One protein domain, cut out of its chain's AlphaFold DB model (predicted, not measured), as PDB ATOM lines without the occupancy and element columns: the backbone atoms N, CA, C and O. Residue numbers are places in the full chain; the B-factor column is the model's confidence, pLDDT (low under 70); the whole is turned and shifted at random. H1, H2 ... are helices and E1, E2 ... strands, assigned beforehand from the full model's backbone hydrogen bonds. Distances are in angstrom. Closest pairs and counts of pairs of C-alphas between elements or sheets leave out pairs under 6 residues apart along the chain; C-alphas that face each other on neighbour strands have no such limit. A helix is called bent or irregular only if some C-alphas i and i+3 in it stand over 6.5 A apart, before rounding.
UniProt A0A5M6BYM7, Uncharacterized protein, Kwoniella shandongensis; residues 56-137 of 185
ATOM      1  N   PRO A  56     -58.393 -55.749 -23.048       89.25
ATOM      2  CA  PRO A  56     -59.181 -55.188 -21.945       89.25
ATOM      3  C   PRO A  56     -58.483 -55.306 -20.584       89.25
ATOM      4  O   PRO A  56     -58.614 -54.417 -19.742       89.25
ATOM      5  N   GLU A  57     -57.694 -56.358 -20.354       89.88
ATOM      6  CA  GLU A  57     -56.890 -56.478 -19.130       89.88
ATOM      7  C   GLU A  57     -55.775 -55.432 -19.091       89.88
ATOM      8  O   GLU A  57     -55.511 -54.848 -18.040       89.88
ATOM      9  N   THR A  58     -55.159 -55.141 -20.237       90.75
ATOM     10  CA  THR A  58     -54.145 -54.087 -20.366       90.75
ATOM     11  C   THR A  58     -54.751 -52.707 -20.111       90.75
ATOM     12  O   THR A  58     -54.167 -51.910 -19.374       90.75
ATOM     13  N   ILE A  59     -55.958 -52.448 -20.622       90.81
ATOM     14  CA  ILE A  59     -56.721 -51.227 -20.322       90.81
ATOM     15  C   ILE A  59     -57.046 -51.147 -18.826       90.81
ATOM     16  O   ILE A  59     -56.834 -50.105 -18.212       90.81
ATOM     17  N   ALA A  60     -57.487 -52.241 -18.202       90.94
ATOM     18  CA  ALA A  60     -57.771 -52.269 -16.768       90.94
ATOM     19  C   ALA A  60     -56.517 -51.984 -15.922       90.94
ATOM     20  O   ALA A  60     -56.590 -51.292 -14.903       90.94
ATOM     21  N   ILE A  61     -55.352 -52.490 -16.340       90.44
ATOM     22  CA  ILE A  61     -54.066 -52.161 -15.714       90.44
ATOM     23  C   ILE A  61     -53.759 -50.668 -15.889       90.44
ATOM     24  O   ILE A  61     -53.389 -50.015 -14.913       90.44
ATOM     25  N   ALA A  62     -53.968 -50.107 -17.084       90.12
ATOM     26  CA  ALA A  62     -53.775 -48.682 -17.343       90.12
ATOM     27  C   ALA A  62     -54.709 -47.807 -16.490       90.12
ATOM     28  O   ALA A  62     -54.246 -46.858 -15.869       90.12
ATOM     29  N   GLN A  63     -55.989 -48.157 -16.363       92.50
ATOM     30  CA  GLN A  63     -56.947 -47.445 -15.508       92.50
ATOM     31  C   GLN A  63     -56.551 -47.472 -14.026       92.50
ATOM     32  O   GLN A  63     -56.719 -46.481 -13.319       92.50
ATOM     33  N   ARG A  64     -55.988 -48.590 -13.546       91.31
ATOM     34  CA  ARG A  64     -55.452 -48.688 -12.177       91.31
ATOM     35  C   ARG A  64     -54.189 -47.847 -11.987       91.31
ATOM     36  O   ARG A  64     -53.984 -47.316 -10.900       91.31
ATOM     37  N   GLY A  65     -53.347 -47.752 -13.016       91.31
ATOM     38  CA  GLY A  65     -52.107 -46.970 -12.992       91.31
ATOM     39  C   GLY A  65     -52.318 -45.464 -13.183       91.31
ATOM     40  O   GLY A  65     -51.550 -44.670 -12.647       91.31
ATOM     41  N   PHE A  66     -53.368 -45.071 -13.906       90.12
ATOM     42  CA  PHE A  66     -53.675 -43.689 -14.266       90.12
ATOM     43  C   PHE A  66     -55.116 -43.345 -13.867       90.12
ATOM     44  O   PHE A  66     -56.044 -43.594 -14.638       90.12
ATOM     45  N   PRO A  67     -55.330 -42.724 -12.692       89.12
ATOM     46  CA  PRO A  67     -56.668 -42.392 -12.193       89.12
ATOM     47  C   PRO A  67     -57.483 -41.514 -13.145       89.12
ATOM     48  O   PRO A  67     -58.706 -41.596 -13.159       89.12
ATOM     49  N   SER A  68     -56.817 -40.713 -13.982       87.12
ATOM     50  CA  SER A  68     -57.471 -39.924 -15.028       87.12
ATOM     51  C   SER A  68     -58.213 -40.785 -16.053       87.12
ATOM     52  O   SER A  68     -59.204 -40.325 -16.608       87.12
ATOM     53  N   LEU A  69     -57.779 -42.027 -16.281       87.56
ATOM     54  CA  LEU A  69     -58.432 -42.981 -17.179       87.56
ATOM     55  C   LEU A  69     -59.575 -43.755 -16.506       87.56
ATOM     56  O   LEU A  69     -60.401 -44.341 -17.200       87.56
ATOM     57  N   ALA A  70     -59.649 -43.761 -15.171       88.12
ATOM     58  CA  ALA A  70     -60.627 -44.558 -14.424       88.12
ATOM     59  C   ALA A  70     -62.080 -44.101 -14.638       88.12
ATOM     60  O   ALA A  70     -63.004 -44.893 -14.480       88.12
ATOM     61  N   CYS A  71     -62.284 -42.835 -15.011       85.56
ATOM     62  CA  CYS A  71     -63.602 -42.278 -15.314       85.56
ATOM     63  C   CYS A  71     -64.107 -42.640 -16.720       85.56
ATOM     64  O   CYS A  71     -65.265 -42.371 -17.034       85.56
ATOM     65  N   PHE A  72     -63.251 -43.211 -17.571       85.81
ATOM     66  CA  PHE A  72     -63.603 -43.573 -18.939       85.81
ATOM     67  C   PHE A  72     -63.909 -45.070 -19.023       85.81
ATOM     68  O   PHE A  72     -63.164 -45.875 -18.460       85.81
ATOM     69  N   PRO A  73     -64.987 -45.468 -19.715       87.06
ATOM     70  CA  PRO A  73     -65.281 -46.874 -19.941       87.06
ATOM     71  C   PRO A  73     -64.244 -47.480 -20.909       87.06
ATOM     72  O   PRO A  73     -63.572 -46.761 -21.651       87.06
ATOM     73  N   GLN A  74     -64.044 -48.801 -20.842       88.44
ATOM     74  CA  GLN A  74     -62.918 -49.473 -21.513       88.44
ATOM     75  C   GLN A  74     -62.975 -49.379 -23.042       88.44
ATOM     76  O   GLN A  74     -61.940 -49.267 -23.686       88.44
ATOM     77  N   ASP A  75     -64.176 -49.372 -23.606       86.25
ATOM     78  CA  ASP A  75     -64.467 -49.212 -25.033       86.25
ATOM     79  C   ASP A  75     -64.005 -47.864 -25.609       86.25
ATOM     80  O   ASP A  75     -63.762 -47.764 -26.810       86.25
ATOM     81  N   ARG A  76     -63.829 -46.839 -24.762       85.06
ATOM     82  CA  ARG A  76     -63.321 -45.516 -25.168       85.06
ATOM     83  C   ARG A  76     -61.804 -45.394 -25.099       85.06
ATOM     84  O   ARG A  76     -61.264 -44.348 -25.456       85.06
ATOM     85  N   ILE A  77     -61.118 -46.411 -24.589       89.75
ATOM     86  CA  ILE A  77     -59.674 -46.381 -24.384       89.75
ATOM     87  C   ILE A  77     -59.007 -47.152 -25.518       89.75
ATOM     88  O   ILE A  77     -59.076 -48.375 -25.598       89.75
ATOM     89  N   GLU A  78     -58.319 -46.421 -26.384       91.00
ATOM     90  CA  GLU A  78     -57.600 -46.962 -27.527       91.00
ATOM     91  C   GLU A  78     -56.108 -47.100 -27.216       91.00
ATOM     92  O   GLU A  78     -55.481 -46.226 -26.605       91.00
ATOM     93  N   LEU A  79     -55.529 -48.219 -27.651       91.62
ATOM     94  CA  LEU A  79     -54.119 -48.537 -27.464       91.62
ATOM     95  C   LEU A  79     -53.361 -48.322 -28.771       91.62
ATOM     96  O   LEU A  79     -53.794 -48.763 -29.832       91.62
ATOM     97  N   TYR A  80     -52.208 -47.669 -28.686       91.12
ATOM     98  CA  TYR A  80     -51.364 -47.343 -29.828       91.12
ATOM     99  C   TYR A  80     -49.947 -47.865 -29.626       91.12
ATOM    100  O   TYR A  80     -49.385 -47.767 -28.534       91.12
ATOM    101  N   VAL A  81     -49.334 -48.354 -30.700       90.69
ATOM    102  CA  VAL A  81     -47.941 -48.824 -30.718       90.69
ATOM    103  C   VAL A  81     -47.117 -47.917 -31.632       90.69
ATOM    104  O   VAL A  81     -47.601 -47.519 -32.697       90.69
ATOM    105  N   PRO A  82     -45.880 -47.559 -31.245       86.88
ATOM    106  CA  PRO A  82     -45.027 -46.744 -32.090       86.88
ATOM    107  C   PRO A  82     -44.463 -47.592 -33.237       86.88
ATOM    108  O   PRO A  82     -43.802 -48.602 -32.998       86.88
ATOM    109  N   ILE A  83     -44.672 -47.152 -34.477       82.88
ATOM    110  CA  ILE A  83     -44.110 -47.768 -35.681       82.88
ATOM    111  C   ILE A  83     -43.062 -46.822 -36.284       82.88
ATOM    112  O   ILE A  83     -43.347 -45.634 -36.485       82.88
ATOM    113  N   PRO A  84     -41.841 -47.313 -36.569       77.38
ATOM    114  CA  PRO A  84     -40.846 -46.542 -37.296       77.38
ATOM    115  C   PRO A  84     -41.266 -46.417 -38.764       77.38
ATOM    116  O   PRO A  84     -41.352 -47.418 -39.472       77.38
ATOM    117  N   ILE A  85     -41.515 -45.190 -39.230       76.62
ATOM    118  CA  ILE A  85     -41.791 -44.924 -40.647       76.62
ATOM    119  C   ILE A  85     -40.559 -44.258 -41.270       76.62
ATOM    120  O   ILE A  85     -40.137 -43.207 -40.772       76.62
ATOM    121  N   PRO A  86     -39.980 -44.834 -42.340       72.62
ATOM    122  CA  PRO A  86     -38.920 -44.179 -43.090       72.62
ATOM    123  C   PRO A  86     -39.503 -42.987 -43.858       72.62
ATOM    124  O   PRO A  86     -40.428 -43.153 -44.652       72.62
ATOM    125  N   ILE A  87     -38.980 -41.780 -43.629       68.12
ATOM    126  CA  ILE A  87     -39.386 -40.603 -44.403       68.12
ATOM    127  C   ILE A  87     -38.586 -40.584 -45.710       68.12
ATOM    128  O   ILE A  87     -37.354 -40.519 -45.660       68.12
ATOM    129  N   PRO A  88     -39.241 -40.608 -46.883       63.81
ATOM    130  CA  PRO A  88     -38.546 -40.380 -48.138       63.81
ATOM    131  C   PRO A  88     -38.106 -38.914 -48.206       63.81
ATOM    132  O   PRO A  88     -38.932 -38.003 -48.258       63.81
ATOM    133  N   VAL A  89     -36.794 -38.676 -48.195       70.31
ATOM    134  CA  VAL A  89     -36.230 -37.337 -48.388       70.31
ATOM    135  C   VAL A  89     -36.362 -36.966 -49.873       70.31
ATOM    136  O   VAL A  89     -35.886 -37.722 -50.728       70.31
ATOM    137  N   PRO A  90     -36.994 -35.829 -50.228       63.44
ATOM    138  CA  PRO A  90     -37.137 -35.416 -51.621       63.44
ATOM    139  C   PRO A  90     -35.764 -35.263 -52.291       63.44
ATOM    140  O   PRO A  90     -34.937 -34.472 -51.845       63.44
ATOM    141  N   GLY A  91     -35.518 -36.024 -53.360       62.72
ATOM    142  CA  GLY A  91     -34.242 -36.026 -54.091       62.72
ATOM    143  C   GLY A  91     -33.237 -37.095 -53.647       62.72
ATOM    144  O   GLY A  91     -32.207 -37.254 -54.301       62.72
ATOM    145  N   GLN A  92     -33.536 -37.869 -52.601       60.62
ATOM    146  CA  GLN A  92     -32.745 -39.041 -52.239       60.62
ATOM    147  C   GLN A  92     -33.237 -40.242 -53.056       60.62
ATOM    148  O   GLN A  92     -34.346 -40.737 -52.858       60.62
ATOM    149  N   LEU A  93     -32.421 -40.681 -54.020       59.03
ATOM    150  CA  LEU A  93     -32.635 -41.940 -54.732       59.03
ATOM    151  C   LEU A  93     -32.726 -43.055 -53.687       59.03
ATOM    152  O   LEU A  93     -31.837 -43.162 -52.840       59.03
ATOM    153  N   VAL A  94     -33.811 -43.835 -53.725       59.66
ATOM    154  CA  VAL A  94     -33.993 -45.021 -52.879       59.66
ATOM    155  C   VAL A  94     -32.716 -45.853 -52.999       59.66
ATOM    156  O   VAL A  94     -32.405 -46.281 -54.112       59.66
ATOM    157  N   PRO A  95     -31.928 -46.030 -51.922       55.22
ATOM    158  CA  PRO A  95     -30.756 -46.879 -51.996       55.22
ATOM    159  C   PRO A  95     -31.245 -48.288 -52.313       55.22
ATOM    160  O   PRO A  95     -32.091 -48.819 -51.589       55.22
ATOM    161  N   ASP A  96     -30.736 -48.877 -53.394       53.72
ATOM    162  CA  ASP A  96     -30.908 -50.302 -53.644       53.72
ATOM    163  C   ASP A  96     -30.524 -51.057 -52.365       53.72
ATOM    164  O   ASP A  96     -29.521 -50.742 -51.714       53.72
ATOM    165  N   SER A  97     -31.358 -52.020 -51.979       56.47
ATOM    166  CA  SER A  97     -31.352 -52.729 -50.693       56.47
ATOM    167  C   SER A  97     -30.115 -53.613 -50.440       56.47
ATOM    168  O   SER A  97     -30.205 -54.605 -49.724       56.47
ATOM    169  N   SER A  98     -28.983 -53.315 -51.076       57.62
ATOM    170  CA  SER A  98     -27.732 -54.071 -51.045       57.62
ATOM    171  C   SER A  98     -26.593 -53.355 -50.312       57.62
ATOM    172  O   SER A  98     -25.524 -53.941 -50.156       57.62
ATOM    173  N   ASN A  99     -26.791 -52.114 -49.853       53.91
ATOM    174  CA  ASN A  99     -25.782 -51.368 -49.099       53.91
ATOM    175  C   ASN A  99     -26.187 -51.206 -47.627       53.91
ATOM    176  O   ASN A  99     -26.841 -50.233 -47.246       53.91
ATOM    177  N   ASP A 100     -25.701 -52.121 -46.788       54.03
ATOM    178  CA  ASP A 100     -25.910 -52.152 -45.328       54.03
ATOM    179  C   ASP A 100     -25.425 -50.882 -44.595       54.03
ATOM    180  O   ASP A 100     -25.802 -50.625 -43.454       54.03
ATOM    181  N   ASN A 101     -24.634 -50.032 -45.258       54.47
ATOM    182  CA  ASN A 101     -24.069 -48.812 -44.678       54.47
ATOM    183  C   ASN A 101     -24.858 -47.521 -44.991       54.47
ATOM    184  O   ASN A 101     -24.507 -46.463 -44.466       54.47
ATOM    185  N   ALA A 102     -25.925 -47.574 -45.801       50.38
ATOM    186  CA  ALA A 102     -26.776 -46.408 -46.104       50.38
ATOM    187  C   ALA A 102     -27.902 -46.172 -45.070       50.38
ATOM    188  O   ALA A 102     -28.646 -45.196 -45.157       50.38
ATOM    189  N   ILE A 103     -28.019 -47.049 -44.068       52.81
ATOM    190  CA  ILE A 103     -29.121 -47.084 -43.092       52.81
ATOM    191  C   ILE A 103     -29.031 -45.935 -42.061       52.81
ATOM    192  O   ILE A 103     -30.021 -45.583 -41.424       52.81
ATOM    193  N   ASN A 104     -27.879 -45.268 -41.939       49.91
ATOM    194  CA  ASN A 104     -27.617 -44.306 -40.859       49.91
ATOM    195  C   ASN A 104     -28.198 -42.889 -41.052       49.91
ATOM    196  O   ASN A 104     -27.998 -42.042 -40.184       49.91
ATOM    197  N   GLN A 105     -28.909 -42.597 -42.148       50.56
ATOM    198  CA  GLN A 105     -29.502 -41.265 -42.378       50.56
ATOM    199  C   GLN A 105     -30.967 -41.270 -42.826       50.56
ATOM    200  O   GLN A 105     -31.480 -40.242 -43.262       50.56
ATOM    201  N   VAL A 106     -31.683 -42.385 -42.680       56.69
ATOM    202  CA  VAL A 106     -33.139 -42.334 -42.834       56.69
ATOM    203  C   VAL A 106     -33.704 -41.677 -41.579       56.69
ATOM    204  O   VAL A 106     -33.640 -42.249 -40.492       56.69
ATOM    205  N   GLN A 107     -34.228 -40.455 -41.700       58.22
ATOM    206  CA  GLN A 107     -35.010 -39.858 -40.623       58.22
ATOM    207  C   GLN A 107     -36.225 -40.756 -40.376       58.22
ATOM    208  O   GLN A 107     -37.117 -40.875 -41.217       58.22
ATOM    209  N   VAL A 108     -36.227 -41.429 -39.229       65.06
ATOM    210  CA  VAL A 108     -37.338 -42.272 -38.799       65.06
ATOM    211  C   VAL A 108     -38.262 -41.421 -37.943       65.06
ATOM    212  O   VAL A 108     -37.947 -41.106 -36.792       65.06
ATOM    213  N   THR A 109     -39.420 -41.051 -38.483       69.06
ATOM    214  CA  THR A 109     -40.497 -40.502 -37.651       69.06
ATOM    215  C   THR A 109     -41.171 -41.619 -36.873       69.06
ATOM    216  O   THR A 109     -41.477 -42.682 -37.419       69.06
ATOM    217  N   LYS A 110     -41.433 -41.359 -35.590       74.00
ATOM    218  CA  LYS A 110     -42.292 -42.210 -34.766       74.00
ATOM    219  C   LYS A 110     -43.738 -41.876 -35.106       74.00
ATOM    220  O   LYS A 110     -44.216 -40.808 -34.732       74.00
ATOM    221  N   SER A 111     -44.404 -42.775 -35.814       80.81
ATOM    222  CA  SER A 111     -45.857 -42.727 -35.959       80.81
ATOM    223  C   SER A 111     -46.492 -43.643 -34.922       80.81
ATOM    224  O   SER A 111     -45.894 -44.648 -34.540       80.81
ATOM    225  N   TRP A 112     -47.683 -43.300 -34.454       85.31
ATOM    226  CA  TRP A 112     -48.458 -44.132 -33.541       85.31
ATOM    227  C   TRP A 112     -49.598 -44.767 -34.320       85.31
ATOM    228  O   TRP A 112     -50.362 -44.067 -34.981       85.31
ATOM    229  N   VAL A 113     -49.709 -46.091 -34.252       87.62
ATOM    230  CA  VAL A 113     -50.767 -46.835 -34.943       87.62
ATOM    231  C   VAL A 113     -51.658 -47.509 -33.920       87.62
ATOM    232  O   VAL A 113     -51.162 -48.125 -32.975       87.62
ATOM    233  N   ARG A 114     -52.971 -47.363 -34.116       89.81
ATOM    234  CA  ARG A 114     -53.991 -47.996 -33.285       89.81
ATOM    235  C   ARG A 114     -53.871 -49.510 -33.396       89.81
ATOM    236  O   ARG A 114     -53.802 -50.060 -34.495       89.81
ATOM    237  N   VAL A 115     -53.871 -50.171 -32.250       89.25
ATOM    238  CA  VAL A 115     -53.883 -51.622 -32.156       89.25
ATOM    239  C   VAL A 115     -55.327 -52.103 -32.163       89.25
ATOM    240  O   VAL A 115     -56.131 -51.676 -31.339       89.25
ATOM    241  N   MET A 116     -55.639 -52.985 -33.105       86.88
ATOM    242  CA  MET A 116     -56.910 -53.704 -33.154       86.88
ATOM    243  C   MET A 116     -56.803 -55.002 -32.347       86.88
ATOM    244  O   MET A 116     -55.697 -55.531 -32.182       86.88
ATOM    245  N   ASP A 117     -57.931 -55.542 -31.891       85.88
ATOM    246  CA  ASP A 117     -57.966 -56.769 -31.086       85.88
ATOM    247  C   ASP A 117     -57.318 -57.955 -31.819       85.88
ATOM    248  O   ASP A 117     -56.574 -58.734 -31.221       85.88
ATOM    249  N   GLU A 118     -57.502 -58.044 -33.139       86.19
ATOM    250  CA  GLU A 118     -56.902 -59.083 -33.984       86.19
ATOM    251  C   GLU A 118     -55.381 -58.922 -34.117       86.19
ATOM    252  O   GLU A 118     -54.647 -59.898 -34.285       86.19
ATOM    253  N   GLY A 119     -54.892 -57.683 -34.033       83.31
ATOM    254  CA  GLY A 119     -53.469 -57.361 -34.095       83.31
ATOM    255  C   GLY A 119     -52.730 -57.686 -32.797       83.31
ATOM    256  O   GLY A 119     -51.509 -57.841 -32.810       83.31
ATOM    257  N   TRP A 120     -53.440 -57.841 -31.678       85.19
ATOM    258  CA  TRP A 120     -52.834 -58.003 -30.355       85.19
ATOM    259  C   TRP A 120     -51.974 -59.265 -30.228       85.19
ATOM    260  O   TRP A 120     -50.899 -59.241 -29.634       85.19
ATOM    261  N   SER A 121     -52.402 -60.373 -30.837       84.00
ATOM    262  CA  SER A 121     -51.643 -61.630 -30.831       84.00
ATOM    263  C   SER A 121     -50.442 -61.635 -31.775       84.00
ATOM    264  O   SER A 121     -49.668 -62.588 -31.760       84.00
ATOM    265  N   THR A 122     -50.296 -60.617 -32.628       84.06
ATOM    266  CA  THR A 122     -49.201 -60.556 -33.610       84.06
ATOM    267  C   THR A 122     -47.909 -59.993 -33.024       84.06
ATOM    268  O   THR A 122     -46.847 -60.150 -33.625       84.06
ATOM    269  N   PHE A 123     -47.969 -59.366 -31.845       83.19
ATOM    270  CA  PHE A 123     -46.781 -58.848 -31.180       83.19
ATOM    271  C   PHE A 123     -45.945 -59.977 -30.576       83.19
ATOM    272  O   PHE A 123     -46.461 -60.870 -29.909       83.19
ATOM    273  N   GLU A 124     -44.627 -59.880 -30.754       82.25
ATOM    274  CA  GLU A 124     -43.647 -60.786 -30.137       82.25
ATOM    275  C   GLU A 124     -43.738 -60.768 -28.601       82.25
ATOM    276  O   GLU A 124     -43.552 -61.790 -27.943       82.25
ATOM    277  N   TYR A 125     -44.090 -59.607 -28.035       81.56
ATOM    278  CA  TYR A 125     -44.305 -59.403 -26.606       81.56
ATOM    279  C   TYR A 125     -45.736 -58.932 -26.365       81.56
ATOM    280  O   TYR A 125     -46.179 -57.950 -26.962       81.56
ATOM    281  N   ASN A 126     -46.436 -59.609 -25.456       79.50
ATOM    282  CA  ASN A 126     -47.789 -59.254 -25.055       79.50
ATOM    283  C   ASN A 126     -47.845 -59.007 -23.525       79.50
ATOM    284  O   ASN A 126     -47.651 -59.959 -22.757       79.50
ATOM    285  N   PRO A 127     -48.087 -57.758 -23.069       79.44
ATOM    286  CA  PRO A 127     -48.357 -56.565 -23.874       79.44
ATOM    287  C   PRO A 127     -47.063 -55.990 -24.497       79.44
ATOM    288  O   PRO A 127     -45.967 -56.271 -23.997       79.44
ATOM    289  N   PRO A 128     -47.158 -55.167 -25.558       82.00
ATOM    290  CA  PRO A 128     -46.004 -54.478 -26.132       82.00
ATOM    291  C   PRO A 128     -45.261 -53.626 -25.097       82.00
ATOM    292  O   PRO A 128     -45.866 -53.011 -24.221       82.00
ATOM    293  N   SER A 129     -43.936 -53.524 -25.236       83.50
ATOM    294  CA  SER A 129     -43.081 -52.787 -24.288       83.50
ATOM    295  C   SER A 129     -43.374 -51.285 -24.220       83.50
ATOM    296  O   SER A 129     -43.015 -50.623 -23.245       83.50
ATOM    297  N   ARG A 130     -44.006 -50.730 -25.258       84.81
ATOM    298  CA  ARG A 130     -44.414 -49.327 -25.335       84.81
ATOM    299  C   ARG A 130     -45.810 -49.237 -25.923       84.81
ATOM    300  O   ARG A 130     -46.025 -49.643 -27.062       84.81
ATOM    301  N   LEU A 131     -46.713 -48.651 -25.147       89.50
ATOM    302  CA  LEU A 131     -48.084 -48.365 -25.535       89.50
ATOM    303  C   LEU A 131     -48.382 -46.899 -25.236       89.50
ATOM    304  O   LEU A 131     -48.029 -46.401 -24.166       89.50
ATOM    305  N   ALA A 132     -49.027 -46.219 -26.175       89.56
ATOM    306  CA  ALA A 132     -49.722 -44.972 -25.900       89.56
ATOM    307  C   ALA A 132     -51.202 -45.279 -25.707       89.56
ATOM    308  O   ALA A 132     -51.762 -46.152 -26.368       89.56
ATOM    309  N   VAL A 133     -51.811 -44.564 -24.770       90.00
ATOM    310  CA  VAL A 133     -53.229 -44.683 -24.458       90.00
ATOM    311  C   VAL A 133     -53.895 -43.386 -24.878       90.00
ATOM    312  O   VAL A 133     -53.462 -42.311 -24.461       90.00
ATOM    313  N   GLN A 134     -54.926 -43.488 -25.704       89.94
ATOM    314  CA  GLN A 134     -55.697 -42.346 -26.177       89.94
ATOM    315  C   GLN A 134     -57.180 -42.608 -25.946       89.94
ATOM    316  O   GLN A 134     -57.646 -43.738 -26.036       89.94
ATOM    317  N   ILE A 135     -57.923 -41.555 -25.621       88.69
ATOM    318  CA  ILE A 135     -59.376 -41.625 -25.479       88.69
ATOM    319  C   ILE A 135     -59.979 -41.309 -26.850       88.69
ATOM    320  O   ILE A 135     -59.627 -40.287 -27.442       88.69
ATOM    321  N   SER A 136     -60.844 -42.189 -27.359       80.25
ATOM    322  CA  SER A 136     -61.399 -42.120 -28.722       80.25
ATOM    323  C   SER A 136     -62.249 -40.872 -28.979       80.25
ATOM    324  O   SER A 136     -62.321 -40.383 -30.100       80.25
ATOM    325  N   ASP A 137     -62.883 -40.354 -27.932       74.50
ATOM    326  CA  ASP A 137     -63.892 -39.303 -28.020       74.50
ATOM    327  C   ASP A 137     -63.399 -38.029 -27.319       74.50
ATOM    328  O   ASP A 137     -62.946 -38.082 -26.164       74.50
TER     329      ASP A 137
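AT A GLANCE: This is residues 56 to 137 of the 185 residues of an uncharacterized protein of Kwoniella shandongensis (UniProt A0A5M6BYM7). A narrow ribbon of three antiparallel strands has the long strand E1 along its middle, with E2 beside one part of E1 and E3 beside another; helix H1 sits near the end of the ribbon where E1 begins. At the other end the long loop of residues 87 to 107 joins E1 to E2, and its residues 96 to 101 stick out free, while the small helix H2 lies off to one side of the ribbon. The printed part has 82 residues, with two named helices and three named strands in the order H1, E1, E2, H2, E3; the sheet runs E2, E1, E3. The class is mixed, helices and strands, with under half of the residues, 37, in named elements. The whole is only just loose, close to extended, with a radius of gyration of the C-alphas of 17.5 A, and only just elongated, spanning 50 by 25 by 20 A.

IN THESE COORDINATES: Strand E1, residues 77 to 86, is 28.0 A long and begins at C-alpha 77, (-59.674, -46.381, -24.384). E2, residues 108 to 114, is 18.5 A long. E3, residues 132 to 135, is 10.2 A long and ends at C-alpha 135, (-59.376, -41.625, -25.479). H1, residues 56 to 65, is 14.1 A long and begins at C-alpha 56, (-59.181, -55.188, -21.945). H2, residues 117 to 122, is 9.9 A long and only just irregular: C-alphas 118 and 121 are 6.6 A apart.

HOW THE PARTS SIT: E1 is the inner strand, and its pairing is staggered: residues 77 to 80 pair with E3, residues 80 to 86 with E2. E1 and E2 form a hairpin, antiparallel at 152 degrees, with N 83 and O 111 within hydrogen-bond range at 2.8 A. E1 and E3 are antiparallel at 132 degrees, with N 80 and O 132 at 2.8 A. E2, H2 and E3 form a split strand-helix-strand unit, two strands running the same way with E1 between them in the sheet; its crossover is right-handed. H1 is on the sheet but only grazes it, with its residues 56 to 63; the closest C-alphas of H1 and E1, those of Ile 59 and Ile 77, are 7.0 A apart. H2 is not on the sheet, and it is apart from H1 and from E1. In H1 every O i to N i+4 pair is within hydrogen-bond range; in H2 0 of 2 are, beside 2 of 3 O i to N i+3 pairs.

THE WHOLE: The two C-alphas farthest apart, those of Cys 71 and Ser 98, are 52.0 A apart. The printed part has no cut. The links from H1 to E1, 11 residues, and from E1 to E2, 21 residues, are long. The mean pLDDT of the printed part is 78.4, with residues 87 to 88 and 90 to 109 under 70.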